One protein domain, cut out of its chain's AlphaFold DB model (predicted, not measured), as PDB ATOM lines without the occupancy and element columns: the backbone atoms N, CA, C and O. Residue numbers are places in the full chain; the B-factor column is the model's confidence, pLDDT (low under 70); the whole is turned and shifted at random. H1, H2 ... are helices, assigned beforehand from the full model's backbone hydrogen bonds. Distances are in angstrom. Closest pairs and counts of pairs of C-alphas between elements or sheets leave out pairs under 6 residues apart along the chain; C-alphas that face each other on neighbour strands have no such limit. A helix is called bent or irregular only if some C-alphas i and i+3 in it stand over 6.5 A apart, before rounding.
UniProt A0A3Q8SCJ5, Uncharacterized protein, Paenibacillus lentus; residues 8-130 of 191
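Overview. This is residues 8 to 130 of the 191 residues of an uncharacterized protein of Paenibacillus lentus (UniProt A0A3Q8SCJ5). Helices H1 and H3 pack across one side of a long bent helix, H5, and H6 lies out on the other. Short H2 and H4 lie near H1. The printed part has 123 residues with six named helices, H1 to H6 in order, all helix, compact with radius of gyration of the C-alphas 14.7 A, spanning 38 by 34 by 25 A.

Along the chain. H5, residues 69 to 92, one helix by its hydrogen bonds, is bent: C-alphas 82 and 85 are 7.1 A apart. Its arms are H5a, 69 to 82, 20.0 A, and H5b, 85 to 92, 10.3 A. H1, 8 to 23, 20.6 A, begins at C-alpha (-22.134, -25.074, -13.666). H2 is 35 to 40, H3 43 to 52, H4 56 to 60. H6, 114 to 128, 21.4 A, ends at C-alpha (-31.624, -12.559, -33.293).

Arrangement. H3 touches H5a, closest C-alphas Arg 43 and Ala 77, 4.9 A, at a steep tilt of 59 degrees. H1 touches H5b, closest C-alphas Ala 19 and Ala 87, 5.3 A. O i to N i+4 pairs are within hydrogen-bond range throughout, except H1, 11 of 12.

Size, cuts and confidence. The printed part has no cut. Links H1 to H2 and H5 to H6 are long. Residues 26 to 27 and 94 to 100 have pLDDT under 70.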
ATOM      1  N   LEU A   8     -23.205 -25.830 -13.023       82.44
ATOM      2  CA  LEU A   8     -22.134 -25.074 -13.666       82.44
ATOM      3  C   LEU A   8     -20.859 -25.917 -13.755       82.44
ATOM      4  O   LEU A   8     -20.316 -26.099 -14.847       82.44
ATOM      5  N   LYS A   9     -20.409 -26.482 -12.630       83.06
ATOM      6  CA  LYS A   9     -19.179 -27.288 -12.590       83.06
ATOM      7  C   LYS A   9     -19.289 -28.544 -13.438       83.06
ATOM      8  O   LYS A   9     -18.377 -28.840 -14.212       83.06
ATOM      9  N   VAL A  10     -20.421 -29.241 -13.354       87.06
ATOM     10  CA  VAL A  10     -20.697 -30.417 -14.184       87.06
ATOM     11  C   VAL A  10     -20.612 -30.071 -15.671       87.06
ATOM     12  O   VAL A  10     -19.881 -30.725 -16.421       87.06
ATOM     13  N   LYS A  11     -21.296 -29.003 -16.098       87.50
ATOM     14  CA  LYS A  11     -21.291 -28.553 -17.494       87.50
ATOM     15  C   LYS A  11     -19.901 -28.134 -17.968       87.50
ATOM     16  O   LYS A  11     -19.549 -28.428 -19.113       87.50
ATOM     17  N   MET A  12     -19.100 -27.495 -17.113       84.56
ATOM     18  CA  MET A  12     -17.709 -27.154 -17.425       84.56
ATOM     19  C   MET A  12     -16.862 -28.404 -17.673       84.56
ATOM     20  O   MET A  12     -16.182 -28.479 -18.696       84.56
ATOM     21  N   ARG A  13     -16.929 -29.407 -16.788       84.56
ATOM     22  CA  ARG A  13     -16.147 -30.650 -16.928       84.56
ATOM     23  C   ARG A  13     -16.526 -31.429 -18.176       84.56
ATOM     24  O   ARG A  13     -15.661 -31.760 -18.980       84.56
ATOM     25  N   LEU A  14     -17.822 -31.662 -18.372       89.44
ATOM     26  CA  LEU A  14     -18.314 -32.320 -19.577       89.44
ATOM     27  C   LEU A  14     -17.966 -31.512 -20.833       89.44
ATOM     28  O   LEU A  14     -17.617 -32.082 -21.859       89.44
ATOM     29  N   GLY A  15     -18.002 -30.179 -20.753       89.50
ATOM     30  CA  GLY A  15     -17.588 -29.304 -21.845       89.50
ATOM     31  C   GLY A  15     -16.118 -29.490 -22.228       89.50
ATOM     32  O   GLY A  15     -15.807 -29.564 -23.414       89.50
ATOM     33  N   GLN A  16     -15.226 -29.617 -21.243       86.94
ATOM     34  CA  GLN A  16     -13.810 -29.921 -21.472       86.94
ATOM     35  C   GLN A  16     -13.621 -31.314 -22.076       86.94
ATOM     36  O   GLN A  16     -12.878 -31.460 -23.047       86.94
ATOM     37  N   TYR A  17     -14.329 -32.321 -21.559       89.94
ATOM     38  CA  TYR A  17     -14.315 -33.666 -22.128       89.94
ATOM     39  C   TYR A  17     -14.725 -33.644 -23.608       89.94
ATOM     40  O   TYR A  17     -13.975 -34.104 -24.468       89.94
ATOM     41  N   VAL A  18     -15.854 -33.009 -23.937       91.88
ATOM     42  CA  VAL A  18     -16.328 -32.869 -25.321       91.88
ATOM     43  C   VAL A  18     -15.282 -32.166 -26.190       91.88
ATOM     44  O   VAL A  18     -14.895 -32.690 -27.233       91.88
ATOM     45  N   ALA A  19     -14.767 -31.018 -25.749       89.81
ATOM     46  CA  ALA A  19     -13.819 -30.224 -26.523       89.81
ATOM     47  C   ALA A  19     -12.487 -30.952 -26.781       89.81
ATOM     48  O   ALA A  19     -11.941 -30.860 -27.877       89.81
ATOM     49  N   HIS A  20     -11.952 -31.673 -25.793       87.06
ATOM     50  CA  HIS A  20     -10.593 -32.220 -25.855       87.06
ATOM     51  C   HIS A  20     -10.517 -33.720 -26.154       87.06
ATOM     52  O   HIS A  20      -9.473 -34.188 -26.611       87.06
ATOM     53  N   ARG A  21     -11.578 -34.488 -25.889       88.38
ATOM     54  CA  ARG A  21     -11.613 -35.945 -26.104       88.38
ATOM     55  C   ARG A  21     -12.492 -36.352 -27.276       88.38
ATOM     56  O   ARG A  21     -12.139 -37.314 -27.953       88.38
ATOM     57  N   ILE A  22     -13.595 -35.639 -27.518       92.94
ATOM     58  CA  ILE A  22     -14.577 -35.985 -28.559       92.94
ATOM     59  C   ILE A  22     -14.328 -35.186 -29.840       92.94
ATOM     60  O   ILE A  22     -14.156 -35.768 -30.905       92.94
ATOM     61  N   VAL A  23     -14.259 -33.860 -29.750       92.25
ATOM     62  CA  VAL A  23     -14.066 -32.985 -30.916       92.25
ATOM     63  C   VAL A  23     -12.645 -33.084 -31.462       92.25
ATOM     64  O   VAL A  23     -12.440 -33.150 -32.672       92.25
ATOM     65  N   LYS A  24     -11.649 -33.135 -30.579       89.81
ATOM     66  CA  LYS A  24     -10.250 -33.327 -30.964       89.81
ATOM     67  C   LYS A  24      -9.889 -34.798 -31.011       89.81
ATOM     68  O   LYS A  24     -10.369 -35.578 -30.189       89.81
ATOM     69  N   ASP A  25      -8.963 -35.158 -31.896       80.25
ATOM     70  CA  ASP A  25      -8.435 -36.519 -31.982       80.25
ATOM     71  C   ASP A  25      -7.416 -36.836 -30.871       80.25
ATOM     72  O   ASP A  25      -6.256 -37.152 -31.114       80.25
ATOM     73  N   GLY A  26      -7.839 -36.656 -29.617       68.75
ATOM     74  CA  GLY A  26      -7.020 -36.813 -28.420       68.75
ATOM     75  C   GLY A  26      -6.680 -35.490 -27.725       68.75
ATOM     76  O   GLY A  26      -6.593 -34.425 -28.337       68.75
ATOM     77  N   PHE A  27      -6.441 -35.580 -26.414       65.44
ATOM     78  CA  PHE A  27      -6.299 -34.429 -25.511       65.44
ATOM     79  C   PHE A  27      -5.215 -33.431 -25.959       65.44
ATOM     80  O   PHE A  27      -5.430 -32.215 -25.956       65.44
ATOM     81  N   THR A  28      -4.068 -33.953 -26.400       72.00
ATOM     82  CA  THR A  28      -2.898 -33.185 -26.859       72.00
ATOM     83  C   THR A  28      -2.876 -32.937 -28.365       72.00
ATOM     84  O   THR A  28      -2.019 -32.195 -28.844       72.00
ATOM     85  N   SER A  29      -3.799 -33.537 -29.119       75.81
ATOM     86  CA  SER A  29      -3.838 -33.394 -30.572       75.81
ATOM     87  C   SER A  29      -4.136 -31.947 -30.957       75.81
ATOM     88  O   SER A  29      -4.764 -31.216 -30.199       75.81
ATOM     89  N   LYS A  30      -3.688 -31.498 -32.126       77.62
ATOM     90  CA  LYS A  30      -4.200 -30.262 -32.750       77.62
ATOM     91  C   LYS A  30      -5.216 -30.568 -33.850       77.62
ATOM     92  O   LYS A  30      -5.771 -29.653 -34.439       77.62
ATOM     93  N   ILE A  31      -5.446 -31.852 -34.118       84.31
ATOM     94  CA  ILE A  31      -6.328 -32.322 -35.174       84.31
ATOM     95  C   ILE A  31      -7.752 -32.344 -34.623       84.31
ATOM     96  O   ILE A  31      -8.038 -33.001 -33.617       84.31
ATOM     97  N   VAL A  32      -8.629 -31.604 -35.291       90.25
ATOM     98  CA  VAL A  32     -10.074 -31.615 -35.059       90.25
ATOM     99  C   VAL A  32     -10.675 -32.734 -35.911       90.25
ATOM    100  O   VAL A  32     -10.325 -32.868 -37.083       90.25
ATOM    101  N   ARG A  33     -11.540 -33.569 -35.326       93.75
ATOM    102  CA  ARG A  33     -12.245 -34.629 -36.059       93.75
ATOM    103  C   ARG A  33     -13.220 -34.023 -37.050       93.75
ATOM    104  O   ARG A  33     -13.877 -33.047 -36.726       93.75
ATOM    105  N   SER A  34     -13.348 -34.633 -38.221       94.31
ATOM    106  CA  SER A  34     -14.304 -34.195 -39.242       94.31
ATOM    107  C   SER A  34     -15.764 -34.298 -38.764       94.31
ATOM    108  O   SER A  34     -16.073 -35.157 -37.924       94.31
ATOM    109  N   PRO A  35     -16.685 -33.489 -39.319       95.50
ATOM    110  CA  PRO A  35     -18.116 -33.604 -39.038       95.50
ATOM    111  C   PRO A  35     -18.662 -35.015 -39.287       95.50
ATOM    112  O   PRO A  35     -19.430 -35.533 -38.479       95.50
ATOM    113  N   GLU A  36     -18.203 -35.700 -40.339       95.94
ATOM    114  CA  GLU A  36     -18.614 -37.070 -40.658       95.94
ATOM    115  C   GLU A  36     -18.225 -38.065 -39.561       95.94
ATOM    116  O   GLU A  36     -18.980 -38.997 -39.276       95.94
ATOM    117  N   GLN A  37     -17.055 -37.890 -38.940       95.69
ATOM    118  CA  GLN A  37     -16.642 -38.708 -37.798       95.69
ATOM    119  C   GLN A  37     -17.517 -38.412 -36.581       95.69
ATOM    120  O   GLN A  37     -18.010 -39.344 -35.951       95.69
ATOM    121  N   LEU A  38     -17.738 -37.132 -36.270       96.56
ATOM    122  CA  LEU A  38     -18.511 -36.708 -35.101       96.56
ATOM    123  C   LEU A  38     -19.984 -37.125 -35.188       96.56
ATOM    124  O   LEU A  38     -20.560 -37.556 -34.188       96.56
ATOM    125  N   ASN A  39     -20.589 -37.063 -36.372       97.25
ATOM    126  CA  ASN A  39     -21.975 -37.481 -36.595       97.25
ATOM    127  C   ASN A  39     -22.172 -38.992 -36.397       97.25
ATOM    128  O   ASN A  39     -23.223 -39.411 -35.919       97.25
ATOM    129  N   LYS A  40     -21.156 -39.811 -36.707       97.12
ATOM    130  CA  LYS A  40     -21.210 -41.279 -36.572       97.12
ATOM    131  C   LYS A  40     -20.996 -41.798 -35.149       97.12
ATOM    132  O   LYS A  40     -21.239 -42.975 -34.906       97.12
ATOM    133  N   MET A  41     -20.500 -40.975 -34.227       96.56
ATOM    134  CA  MET A  41     -20.241 -41.413 -32.852       96.56
ATOM    135  C   MET A  41     -21.541 -41.530 -32.056       96.56
ATOM    136  O   MET A  41     -22.271 -40.553 -31.934       96.56
ATOM    137  N   ASP A  42     -21.812 -42.681 -31.455       97.75
ATOM    138  CA  ASP A  42     -22.983 -42.869 -30.597       97.75
ATOM    139  C   ASP A  42     -22.848 -42.066 -29.285       97.75
ATOM    140  O   ASP A  42     -21.848 -42.180 -28.571       97.75
ATOM    141  N   ARG A  43     -23.838 -41.222 -28.965       97.62
ATOM    142  CA  ARG A  43     -23.781 -40.339 -27.781       97.62
ATOM    143  C   ARG A  43     -23.886 -41.100 -26.461       97.62
ATOM    144  O   ARG A  43     -23.313 -40.647 -25.471       97.62
ATOM    145  N   PHE A  44     -24.571 -42.242 -26.437       98.00
ATOM    146  CA  PHE A  44     -24.642 -43.106 -25.262       98.00
ATOM    147  C   PHE A  44     -23.324 -43.835 -25.027       98.00
ATOM    148  O   PHE A  44     -22.891 -43.927 -23.880       98.00
ATOM    149  N   GLU A  45     -22.648 -44.298 -26.078       97.56
ATOM    150  CA  GLU A  45     -21.307 -44.883 -25.944       97.56
ATOM    151  C   GLU A  45     -20.293 -43.839 -25.449       97.56
ATOM    152  O   GLU A  45     -19.576 -44.093 -24.483       97.56
ATOM    153  N   LEU A  46     -20.319 -42.612 -25.987       96.31
ATOM    154  CA  LEU A  46     -19.492 -41.508 -25.471       96.31
ATOM    155  C   LEU A  46     -19.805 -41.179 -24.001       96.31
ATOM    156  O   LEU A  46     -18.905 -40.863 -23.219       96.31
ATOM    157  N   ALA A  47     -21.077 -41.251 -23.605       96.75
ATOM    158  CA  ALA A  47     -21.478 -41.061 -22.218       96.75
ATOM    159  C   ALA A  47     -20.962 -42.194 -21.316       96.75
ATOM    160  O   ALA A  47     -20.411 -41.916 -20.251       96.75
ATOM    161  N   LYS A  48     -21.061 -43.462 -21.738       96.50
ATOM    162  CA  LYS A  48     -20.491 -44.611 -21.009       96.50
ATOM    163  C   LYS A  48     -18.978 -44.482 -20.842       96.50
ATOM    164  O   LYS A  48     -18.471 -44.725 -19.744       96.50
ATOM    165  N   ASP A  49     -18.279 -44.047 -21.886       94.44
ATOM    166  CA  ASP A  49     -16.839 -43.797 -21.854       94.44
ATOM    167  C   ASP A  49     -16.483 -42.715 -20.832       94.44
ATOM    168  O   ASP A  49     -15.597 -42.911 -19.998       94.44
ATOM    169  N   PHE A  50     -17.206 -41.590 -20.834       93.00
ATOM    170  CA  PHE A  50     -17.027 -40.540 -19.833       93.00
ATOM    171  C   PHE A  50     -17.250 -41.073 -18.413       93.00
ATOM    172  O   PHE A  50     -16.407 -40.868 -17.533       93.00
ATOM    173  N   LEU A  51     -18.359 -41.786 -18.195       92.94
ATOM    174  CA  LEU A  51     -18.756 -42.293 -16.881       92.94
ATOM    175  C   LEU A  51     -17.828 -43.396 -16.355       92.94
ATOM    176  O   LEU A  51     -17.775 -43.595 -15.144       92.94
ATOM    177  N   SER A  52     -17.082 -44.062 -17.236       91.25
ATOM    178  CA  SER A  52     -16.069 -45.071 -16.893       91.25
ATOM    179  C   SER A  52     -14.653 -44.487 -16.797       91.25
ATOM    180  O   SER A  52     -13.716 -45.170 -16.385       91.25
ATOM    181  N   SER A  53     -14.468 -43.225 -17.190       88.12
ATOM    182  CA  SER A  53     -13.164 -42.572 -17.210       88.12
ATOM    183  C   SER A  53     -12.726 -42.074 -15.831       88.12
ATOM    184  O   SER A  53     -13.519 -41.849 -14.918       88.12
ATOM    185  N   ASN A  54     -11.437 -41.752 -15.711       83.94
ATOM    186  CA  ASN A  54     -10.905 -41.042 -14.546       83.94
ATOM    187  C   ASN A  54     -11.491 -39.631 -14.355       83.94
ATOM    188  O   ASN A  54     -11.255 -39.033 -13.305       83.94
ATOM    189  N   GLU A  55     -12.211 -39.075 -15.334       78.44
ATOM    190  CA  GLU A  55     -12.877 -37.775 -15.203       78.44
ATOM    191  C   GLU A  55     -14.172 -37.880 -14.384       78.44
ATOM    192  O   GLU A  55     -14.539 -36.924 -13.692       78.44
ATOM    193  N   ARG A  56     -14.786 -39.075 -14.341       84.69
ATOM    194  CA  ARG A  56     -15.992 -39.365 -13.555       84.69
ATOM    195  C   ARG A  56     -15.835 -39.012 -12.080       84.69
ATOM    196  O   ARG A  56     -16.721 -38.399 -11.497       84.69
ATOM    197  N   LYS A  57     -14.678 -39.316 -11.486       82.81
ATOM    198  CA  LYS A  57     -14.422 -39.045 -10.062       82.81
ATOM    199  C   LYS A  57     -14.559 -37.565  -9.704       82.81
ATOM    200  O   LYS A  57     -14.878 -37.235  -8.571       82.81
ATOM    201  N   TYR A  58     -14.267 -36.662 -10.642       77.94
ATOM    202  CA  TYR A  58     -14.396 -35.229 -10.406       77.94
ATOM    203  C   TYR A  58     -15.829 -34.756 -10.610       77.94
ATOM    204  O   TYR A  58     -16.271 -33.874  -9.885       77.94
ATOM    205  N   PHE A  59     -16.541 -35.368 -11.554       83.19
ATOM    206  CA  PHE A  59     -17.971 -35.167 -11.745       83.19
ATOM    207  C   PHE A  59     -18.763 -35.594 -10.500       83.19
ATOM    208  O   PHE A  59     -19.604 -34.838 -10.029       83.19
ATOM    209  N   ASP A  60     -18.434 -36.745  -9.901       85.69
ATOM    210  CA  ASP A  60     -19.113 -37.250  -8.699       85.69
ATOM    211  C   ASP A  60     -18.979 -36.320  -7.488       85.69
ATOM    212  O   ASP A  60     -19.879 -36.252  -6.655       85.69
ATOM    213  N   ARG A  61     -17.878 -35.561  -7.394       86.06
ATOM    214  CA  ARG A  61     -17.670 -34.578  -6.314       86.06
ATOM    215  C   ARG A  61     -18.605 -33.379  -6.405       86.06
ATOM    216  O   ARG A  61     -18.788 -32.694  -5.404       86.06
ATOM    217  N   ASP A  62     -19.152 -33.123  -7.587       87.44
ATOM    218  CA  ASP A  62     -20.041 -31.997  -7.850       87.44
ATOM    219  C   ASP A  62     -21.527 -32.412  -7.752       87.44
ATOM    220  O   ASP A  62     -22.416 -31.598  -7.996       87.44
ATOM    221  N   LEU A  63     -21.818 -33.665  -7.368       88.06
ATOM    222  CA  LEU A  63     -23.174 -34.172  -7.151       88.06
ATOM    223  C   LEU A  63     -23.681 -33.843  -5.741       88.06
ATOM    224  O   LEU A  63     -23.014 -34.117  -4.747       88.06
ATOM    225  N   PHE A  64     -24.908 -33.331  -5.646       88.94
ATOM    226  CA  PHE A  64     -25.611 -33.152  -4.368       88.94
ATOM    227  C   PHE A  64     -26.337 -34.425  -3.931       88.94
ATOM    228  O   PHE A  64     -26.494 -34.687  -2.741       88.94
ATOM    229  N   LYS A  65     -26.803 -35.207  -4.908       89.06
ATOM    230  CA  LYS A  65     -27.441 -36.510  -4.720       89.06
ATOM    231  C   LYS A  65     -27.020 -37.435  -5.852       89.06
ATOM    232  O   LYS A  65     -26.841 -36.986  -6.982       89.06
ATOM    233  N   THR A  66     -26.885 -38.722  -5.558       86.88
ATOM    234  CA  THR A  66     -26.604 -39.723  -6.587       86.88
ATOM    235  C   THR A  66     -27.871 -39.936  -7.427       86.88
ATOM    236  O   THR A  66     -28.892 -40.335  -6.867       86.88
ATOM    237  N   PRO A  67     -27.857 -39.623  -8.733       91.12
ATOM    238  CA  PRO A  67     -28.982 -39.906  -9.620       91.12
ATOM    239  C   PRO A  67     -29.096 -41.405  -9.922       91.12
ATOM    240  O   PRO A  67     -28.121 -42.147  -9.796       91.12
ATOM    241  N   GLU A  68     -30.263 -41.821 -10.416       93.62
ATOM    242  CA  GLU A  68     -30.421 -43.136 -11.042       93.62
ATOM    243  C   GLU A  68     -29.427 -43.296 -12.209       93.62
ATOM    244  O   GLU A  68     -29.277 -42.355 -13.003       93.62
ATOM    245  N   PRO A  69     -28.759 -44.457 -12.357       93.06
ATOM    246  CA  PRO A  69     -27.748 -44.666 -13.394       93.06
ATOM    247  C   PRO A  69     -28.240 -44.364 -14.814       93.06
ATOM    248  O   PRO A  69     -27.516 -43.750 -15.595       93.06
ATOM    249  N   GLU A  70     -29.480 -44.742 -15.131       95.50
ATOM    250  CA  GLU A  70     -30.097 -44.501 -16.442       95.50
ATOM    251  C   GLU A  70     -30.311 -43.008 -16.704       95.50
ATOM    252  O   GLU A  70     -29.966 -42.509 -17.774       95.50
ATOM    253  N   LYS A  71     -30.793 -42.270 -15.695       94.75
ATOM    254  CA  LYS A  71     -30.973 -40.815 -15.783       94.75
ATOM    255  C   LYS A  71     -29.637 -40.103 -15.978       94.75
ATOM    256  O   LYS A  71     -29.552 -39.162 -16.760       94.75
ATOM    257  N   LEU A  72     -28.597 -40.536 -15.265       94.44
ATOM    258  CA  LEU A  72     -27.261 -39.964 -15.413       94.44
ATOM    259  C   LEU A  72     -26.697 -40.196 -16.814       94.44
ATOM    260  O   LEU A  72     -26.117 -39.284 -17.401       94.44
ATOM    261  N   LEU A  73     -26.861 -41.410 -17.336       96.62
ATOM    262  CA  LEU A  73     -26.413 -41.763 -18.675       96.62
ATOM    263  C   LEU A  73     -27.120 -40.914 -19.744       96.62
ATOM    264  O   LEU A  73     -26.442 -40.354 -20.604       96.62
ATOM    265  N   ASP A  74     -28.446 -40.776 -19.656       97.38
ATOM    266  CA  ASP A  74     -29.251 -39.957 -20.573       97.38
ATOM    267  C   ASP A  74     -28.862 -38.471 -20.513       97.38
ATOM    268  O   ASP A  74     -28.549 -37.871 -21.543       97.38
ATOM    269  N   ASP A  75     -28.773 -37.893 -19.309       96.00
ATOM    270  CA  ASP A  75     -28.372 -36.493 -19.127       96.00
ATOM    271  C   ASP A  75     -26.981 -36.220 -19.735       96.00
ATOM    272  O   ASP A  75     -26.778 -35.206 -20.405       96.00
ATOM    273  N   VAL A  76     -26.012 -37.122 -19.529       96.06
ATOM    274  CA  VAL A  76     -24.659 -36.977 -20.090       96.06
ATOM    275  C   VAL A  76     -24.667 -37.117 -21.612       96.06
ATOM    276  O   VAL A  76     -24.047 -36.291 -22.284       96.06
ATOM    277  N   ALA A  77     -25.374 -38.103 -22.169       97.88
ATOM    278  CA  ALA A  77     -25.462 -38.304 -23.616       97.88
ATOM    279  C   ALA A  77     -26.079 -37.084 -24.317       97.88
ATOM    280  O   ALA A  77     -25.510 -36.561 -25.280       97.88
ATOM    281  N   ARG A  78     -27.191 -36.572 -23.781       97.44
ATOM    282  CA  ARG A  78     -27.868 -35.376 -24.297       97.44
ATOM    283  C   ARG A  78     -26.993 -34.136 -24.193       97.44
ATOM    284  O   ARG A  78     -26.959 -33.347 -25.135       97.44
ATOM    285  N   TYR A  79     -26.251 -33.975 -23.096       95.75
ATOM    286  CA  TYR A  79     -25.319 -32.857 -22.955       95.75
ATOM    287  C   TYR A  79     -24.161 -32.924 -23.955       95.75
ATOM    288  O   TYR A  79     -23.779 -31.905 -24.530       95.75
ATOM    289  N   ILE A  80     -23.582 -34.113 -24.149       96.25
ATOM    290  CA  ILE A  80     -22.508 -34.330 -25.122       96.25
ATOM    291  C   ILE A  80     -22.996 -33.930 -26.514       96.25
ATOM    292  O   ILE A  80     -22.337 -33.131 -27.180       96.25
ATOM    293  N   ASP A  81     -24.165 -34.427 -26.916       97.44
ATOM    294  CA  ASP A  81     -24.779 -34.109 -28.201       97.44
ATOM    295  C   ASP A  81     -25.015 -32.605 -28.372       97.44
ATOM    296  O   ASP A  81     -24.558 -32.016 -29.351       97.44
ATOM    297  N   GLN A  82     -25.604 -31.958 -27.359       94.62
ATOM    298  CA  GLN A  82     -25.821 -30.512 -27.333       94.62
ATOM    299  C   GLN A  82     -24.511 -29.728 -27.522       94.62
ATOM    300  O   GLN A  82     -24.489 -28.664 -28.148       94.62
ATOM    301  N   ARG A  83     -23.404 -30.215 -26.947       93.88
ATOM    302  CA  ARG A  83     -22.159 -29.449 -26.834       93.88
ATOM    303  C   ARG A  83     -21.216 -29.601 -28.024       93.88
ATOM    304  O   ARG A  83     -20.421 -28.679 -28.242       93.88
ATOM    305  N   ILE A  84     -21.284 -30.713 -28.763       95.50
ATOM    306  CA  ILE A  84     -20.381 -31.017 -29.887       95.50
ATOM    307  C   ILE A  84     -20.325 -29.870 -30.910       95.50
ATOM    308  O   ILE A  84     -19.209 -29.413 -31.165       95.50
ATOM    309  N   PRO A  85     -21.445 -29.329 -31.435       93.31
ATOM    310  CA  PRO A  85     -21.396 -28.289 -32.465       93.31
ATOM    311  C   PRO A  85     -20.640 -27.035 -32.046       93.31
ATOM    312  O   PRO A  85     -19.676 -26.635 -32.698       93.31
ATOM    313  N   LYS A  86     -20.989 -26.471 -30.887       89.44
ATOM    314  CA  LYS A  86     -20.306 -25.286 -30.359       89.44
ATOM    315  C   LYS A  86     -18.836 -25.562 -30.035       89.44
ATOM    316  O   LYS A  86     -17.990 -24.690 -30.191       89.44
ATOM    317  N   ALA A  87     -18.505 -26.754 -29.537       90.94
ATOM    318  CA  ALA A  87     -17.113 -27.112 -29.266       90.94
ATOM    319  C   ALA A  87     -16.301 -27.277 -30.563       90.94
ATOM    320  O   ALA A  87     -15.151 -26.848 -30.608       90.94
ATOM    321  N   TYR A  88     -16.900 -27.847 -31.609       92.19
ATOM    322  CA  TYR A  88     -16.299 -27.956 -32.935       92.19
ATOM    323  C   TYR A  88     -16.057 -26.583 -33.557       92.19
ATOM    324  O   TYR A  88     -14.927 -26.301 -33.936       92.19
ATOM    325  N   ALA A  89     -17.069 -25.709 -33.574       88.62
ATOM    326  CA  ALA A  89     -16.958 -24.347 -34.096       88.62
ATOM    327  C   ALA A  89     -15.788 -23.580 -33.456       88.62
ATOM    328  O   ALA A  89     -14.951 -23.019 -34.160       88.62
ATOM    329  N   ASN A  90     -15.669 -23.650 -32.124       86.06
ATOM    330  CA  ASN A  90     -14.585 -23.004 -31.380       86.06
ATOM    331  C   ASN A  90     -13.188 -23.505 -31.783       86.06
ATOM    332  O   ASN A  90     -12.241 -22.723 -31.814       86.06
ATOM    333  N   TRP A  91     -13.033 -24.805 -32.053       86.12
ATOM    334  CA  TRP A  91     -11.744 -25.374 -32.462       86.12
ATOM    335  C   TRP A  91     -11.452 -25.178 -33.945       86.12
ATOM    336  O   TRP A  91     -10.304 -24.947 -34.312       86.12
ATOM    337  N   PHE A  92     -12.476 -25.262 -34.790       84.00
ATOM    338  CA  PHE A  92     -12.362 -25.042 -36.227       84.00
ATOM    339  C   PHE A  92     -11.960 -23.593 -36.532       84.00
ATOM    340  O   PHE A  92     -11.086 -23.356 -37.361       84.00
ATOM    341  N   ASN A  93     -12.523 -22.637 -35.788       78.88
ATOM    342  CA  ASN A  93     -12.207 -21.211 -35.893       78.88
ATOM    343  C   ASN A  93     -11.076 -20.762 -34.949       78.88
ATOM    344  O   ASN A  93     -10.872 -19.563 -34.767       78.88
ATOM    345  N   TYR A  94     -10.335 -21.688 -34.331       69.00
ATOM    346  CA  TYR A  94      -9.305 -21.344 -33.351       69.00
ATOM    347  C   TYR A  94      -8.225 -20.436 -33.966       69.00
ATOM    348  O   TYR A  94      -7.475 -20.858 -34.845       69.00
ATOM    349  N   GLY A  95      -8.130 -19.194 -33.478       60.03
ATOM    350  CA  GLY A  95      -7.203 -18.171 -33.984       60.03
ATOM    351  C   GLY A  95      -7.826 -17.137 -34.932       60.03
ATOM    352  O   GLY A  95      -7.152 -16.165 -35.266       60.03
ATOM    353  N   ASN A  96      -9.094 -17.303 -35.312       59.84
ATOM    354  CA  ASN A  96      -9.910 -16.288 -35.985       59.84
ATOM    355  C   ASN A  96     -10.894 -15.664 -34.976       59.84
ATOM    356  O   ASN A  96     -11.163 -16.266 -33.935       59.84
ATOM    357  N   ASN A  97     -11.420 -14.461 -35.253       52.69
ATOM    358  CA  ASN A  97     -12.398 -13.801 -34.373       52.69
ATOM    359  C   ASN A  97     -13.573 -14.748 -34.083       52.69
ATOM    360  O   ASN A  97     -14.261 -15.204 -34.994       52.69
ATOM    361  N   VAL A  98     -13.770 -15.048 -32.798       54.47
ATOM    362  CA  VAL A  98     -14.696 -16.073 -32.281       54.47
ATOM    363  C   VAL A  98     -16.162 -15.597 -32.320       54.47
ATOM    364  O   VAL A  98     -17.061 -16.333 -31.928       54.47
ATOM    365  N   ASP A  99     -16.413 -14.393 -32.843       53.91
ATOM    366  CA  ASP A  99     -17.736 -13.756 -32.935       53.91
ATOM    367  C   ASP A  99     -18.594 -14.244 -34.112       53.91
ATOM    368  O   ASP A  99     -19.692 -13.738 -34.338       53.91
ATOM    369  N   GLU A 100     -18.127 -15.225 -34.888       58.84
ATOM    370  CA  GLU A 100     -18.983 -15.816 -35.909       58.84
ATOM    371  C   GLU A 100     -20.111 -16.641 -35.284       58.84
ATOM    372  O   GLU A 100     -19.887 -17.574 -34.510       58.84
ATOM    373  N   GLU A 101     -21.334 -16.339 -35.717       70.50
ATOM    374  CA  GLU A 101     -22.513 -17.159 -35.478       70.50
ATOM    375  C   GLU A 101     -22.206 -18.626 -35.833       70.50
ATOM    376  O   GLU A 101     -21.729 -18.946 -36.935       70.50
ATOM    377  N   TRP A 102     -22.436 -19.520 -34.868       80.56
ATOM    378  CA  TRP A 102     -22.258 -20.959 -35.022       80.56
ATOM    379  C   TRP A 102     -23.626 -21.643 -35.045       80.56
ATOM    380  O   TRP A 102     -24.527 -21.275 -34.295       80.56
ATOM    381  N   SER A 103     -23.761 -22.667 -35.885       88.00
ATOM    382  CA  SER A 103     -24.876 -23.617 -35.867       88.00
ATOM    383  C   SER A 103     -24.358 -25.000 -36.238       88.00
ATOM    384  O   SER A 103     -23.348 -25.111 -36.941       88.00
ATOM    385  N   ALA A 104     -25.025 -26.062 -35.787       90.38
ATOM    386  CA  ALA A 104     -24.679 -27.420 -36.197       90.38
ATOM    387  C   ALA A 104     -24.675 -27.558 -37.730       90.38
ATOM    388  O   ALA A 104     -23.701 -28.042 -38.310       90.38
ATOM    389  N   GLU A 105     -25.704 -27.014 -38.387       91.81
ATOM    390  CA  GLU A 105     -25.869 -27.039 -39.843       91.81
ATOM    391  C   GLU A 105     -24.700 -26.377 -40.591       91.81
ATOM    392  O   GLU A 105     -24.172 -26.966 -41.535       91.81
ATOM    393  N   LYS A 106     -24.230 -25.202 -40.138       90.19
ATOM    394  CA  LYS A 106     -23.116 -24.459 -40.768       90.19
ATOM    395  C   LYS A 106     -21.842 -25.301 -40.868       90.19
ATOM    396  O   LYS A 106     -21.065 -25.132 -41.805       90.19
ATOM    397  N   TYR A 107     -21.634 -26.208 -39.917       90.50
ATOM    398  CA  TYR A 107     -20.461 -27.078 -39.862       90.50
ATOM    399  C   TYR A 107     -20.744 -28.518 -40.316       90.50
ATOM    400  O   TYR A 107     -19.896 -29.384 -40.117       90.50
ATOM    401  N   GLY A 108     -21.909 -28.801 -40.912       93.69
ATOM    402  CA  GLY A 108     -22.280 -30.150 -41.354       93.69
ATOM    403  C   GLY A 108     -22.483 -31.145 -40.204       93.69
ATOM    404  O   GLY A 108     -22.353 -32.356 -40.393       93.69
ATOM    405  N   LEU A 109     -22.762 -30.651 -38.999       95.62
ATOM    406  CA  LEU A 109     -23.021 -31.454 -37.809       95.62
ATOM    407  C   LEU A 109     -24.520 -31.678 -37.619       95.62
ATOM    408  O   LEU A 109     -25.350 -30.857 -37.999       95.62
ATOM    409  N   THR A 110     -24.855 -32.802 -36.995       95.19
ATOM    410  CA  THR A 110     -26.235 -33.192 -36.687       95.19
ATOM    411  C   THR A 110     -26.367 -33.556 -35.215       95.19
ATOM    412  O   THR A 110     -25.463 -34.161 -34.627       95.19
ATOM    413  N   TYR A 111     -27.503 -33.184 -34.630       96.38
ATOM    414  CA  TYR A 111     -27.910 -33.641 -33.309       96.38
ATOM    415  C   TYR A 111     -28.523 -35.038 -33.415       96.38
ATOM    416  O   TYR A 111     -29.333 -35.293 -34.305       96.38
ATOM    417  N   GLN A 112     -28.141 -35.941 -32.513       96.75
ATOM    418  CA  GLN A 112     -28.787 -37.254 -32.389       96.75
ATOM    419  C   GLN A 112     -30.058 -37.192 -31.535       96.75
ATOM    420  O   GLN A 112     -30.893 -38.089 -31.631       96.75
ATOM    421  N   PHE A 113     -30.224 -36.134 -30.735       96.38
ATOM    422  CA  PHE A 113     -31.447 -35.852 -29.985       96.38
ATOM    423  C   PHE A 113     -32.152 -34.633 -30.588       96.38
ATOM    424  O   PHE A 113     -31.599 -33.532 -30.600       96.38
ATOM    425  N   GLU A 114     -33.375 -34.821 -31.087       92.44
ATOM    426  CA  GLU A 114     -34.160 -33.775 -31.761       92.44
ATOM    427  C   GLU A 114     -34.338 -32.526 -30.885       92.44
ATOM    428  O   GLU A 114     -34.241 -31.395 -31.365       92.44
ATOM    429  N   GLU A 115     -34.501 -32.718 -29.575       91.00
ATOM    430  CA  GLU A 115     -34.710 -31.637 -28.613       91.00
ATOM    431  C   GLU A 115     -33.519 -30.668 -28.559       91.00
ATOM    432  O   GLU A 115     -33.699 -29.480 -28.293       91.00
ATOM    433  N   ASN A 116     -32.303 -31.141 -28.856       92.69
ATOM    434  CA  ASN A 116     -31.121 -30.283 -28.916       92.69
ATOM    435  C   ASN A 116     -31.123 -29.383 -30.158       92.69
ATOM    436  O   ASN A 116     -30.684 -28.237 -30.071       92.69
ATOM    437  N   GLY A 117     -31.653 -29.872 -31.285       88.00
ATOM    438  CA  GLY A 117     -31.839 -29.066 -32.493       88.00
ATOM    439  C   GLY A 117     -32.871 -27.959 -32.285       88.00
ATOM    440  O   GLY A 117     -32.623 -26.808 -32.642       88.00
ATOM    441  N   LEU A 118     -33.989 -28.282 -31.624       88.75
ATOM    442  CA  LEU A 118     -35.001 -27.295 -31.234       88.75
ATOM    443  C   LEU A 118     -34.418 -26.238 -30.286       88.75
ATOM    444  O   LEU A 118     -34.617 -25.043 -30.487       88.75
ATOM    445  N   LEU A 119     -33.630 -26.666 -29.297       87.56
ATOM    446  CA  LEU A 119     -32.991 -25.759 -28.346       87.56
ATOM    447  C   LEU A 119     -31.972 -24.815 -29.011       87.56
ATOM    448  O   LEU A 119     -31.890 -23.644 -28.628       87.56
ATOM    449  N   GLU A 120     -31.187 -25.292 -29.987       89.06
ATOM    450  CA  GLU A 120     -30.294 -24.432 -30.780       89.06
ATOM    451  C   GLU A 120     -31.105 -23.376 -31.542       89.06
ATOM    452  O   GLU A 120     -30.787 -22.187 -31.455       89.06
ATOM    453  N   ALA A 121     -32.183 -23.791 -32.218       86.25
ATOM    454  CA  ALA A 121     -33.053 -22.895 -32.973       86.25
ATOM    455  C   ALA A 121     -33.676 -21.810 -32.080       86.25
ATOM    456  O   ALA A 121     -33.536 -20.628 -32.387       86.25
ATOM    457  N   GLU A 122     -34.255 -22.186 -30.934       85.00
ATOM    458  CA  GLU A 122     -34.799 -21.233 -29.956       85.00
ATOM    459  C   GLU A 122     -33.734 -20.258 -29.434       85.00
ATOM    460  O   GLU A 122     -33.999 -19.075 -29.218       85.00
ATOM    461  N   THR A 123     -32.516 -20.749 -29.187       83.25
ATOM    462  CA  THR A 123     -31.415 -19.909 -28.697       83.25
ATOM    463  C   THR A 123     -30.989 -18.901 -29.760       83.25
ATOM    464  O   THR A 123     -30.735 -17.739 -29.440       83.25
ATOM    465  N   ARG A 124     -30.945 -19.324 -31.027       82.62
ATOM    466  CA  ARG A 124     -30.638 -18.455 -32.165       82.62
ATOM    467  C   ARG A 124     -31.733 -17.418 -32.395       82.62
ATOM    468  O   ARG A 124     -31.409 -16.252 -32.575       82.62
ATOM    469  N   GLU A 125     -33.007 -17.797 -32.323       80.88
ATOM    470  CA  GLU A 125     -34.129 -16.849 -32.398       80.88
ATOM    471  C   GLU A 125     -34.025 -15.780 -31.306       80.88
ATOM    472  O   GLU A 125     -34.017 -14.591 -31.615       80.88
ATOM    473  N   LYS A 126     -33.798 -16.181 -30.048       79.31
ATOM    474  CA  LYS A 126     -33.567 -15.242 -28.934       79.31
ATOM    475  C   LYS A 126     -32.344 -14.348 -29.151       79.31
ATOM    476  O   LYS A 126     -32.358 -13.187 -28.750       79.31
ATOM    477  N   SER A 127     -31.282 -14.876 -29.759       74.62
ATOM    478  CA  SER A 127     -30.090 -14.095 -30.113       74.62
ATOM    479  C   SER A 127     -30.374 -13.095 -31.235       74.62
ATOM    480  O   SER A 127     -29.870 -11.981 -31.192       74.62
ATOM    481  N   ASN A 128     -31.207 -13.453 -32.211       73.81
ATOM    482  CA  ASN A 128     -31.624 -12.559 -33.293       73.81
ATOM    483  C   ASN A 128     -32.596 -11.476 -32.801       73.81
ATOM    484  O   ASN A 128     -32.589 -10.354 -33.301       73.81
ATOM    485  N   GLU A 129     -33.404 -11.792 -31.789       77.00
ATOM    486  CA  GLU A 129     -34.223 -10.825 -31.056       77.00
ATOM    487  C   GLU A 129     -33.393  -9.928 -30.121       77.00
ATOM    488  O   GLU A 129     -33.876  -8.882 -29.664       77.00
ATOM    489  N   TRP A 130     -32.147 -10.308 -29.812       77.44
ATOM    490  CA  TRP A 130     -31.275  -9.501 -28.972       77.44
ATOM    491  C   TRP A 130     -30.853  -8.237 -29.719       77.44
ATOM    492  O   TRP A 130     -29.985  -8.231 -30.586       77.44
TER     493      TRP A 130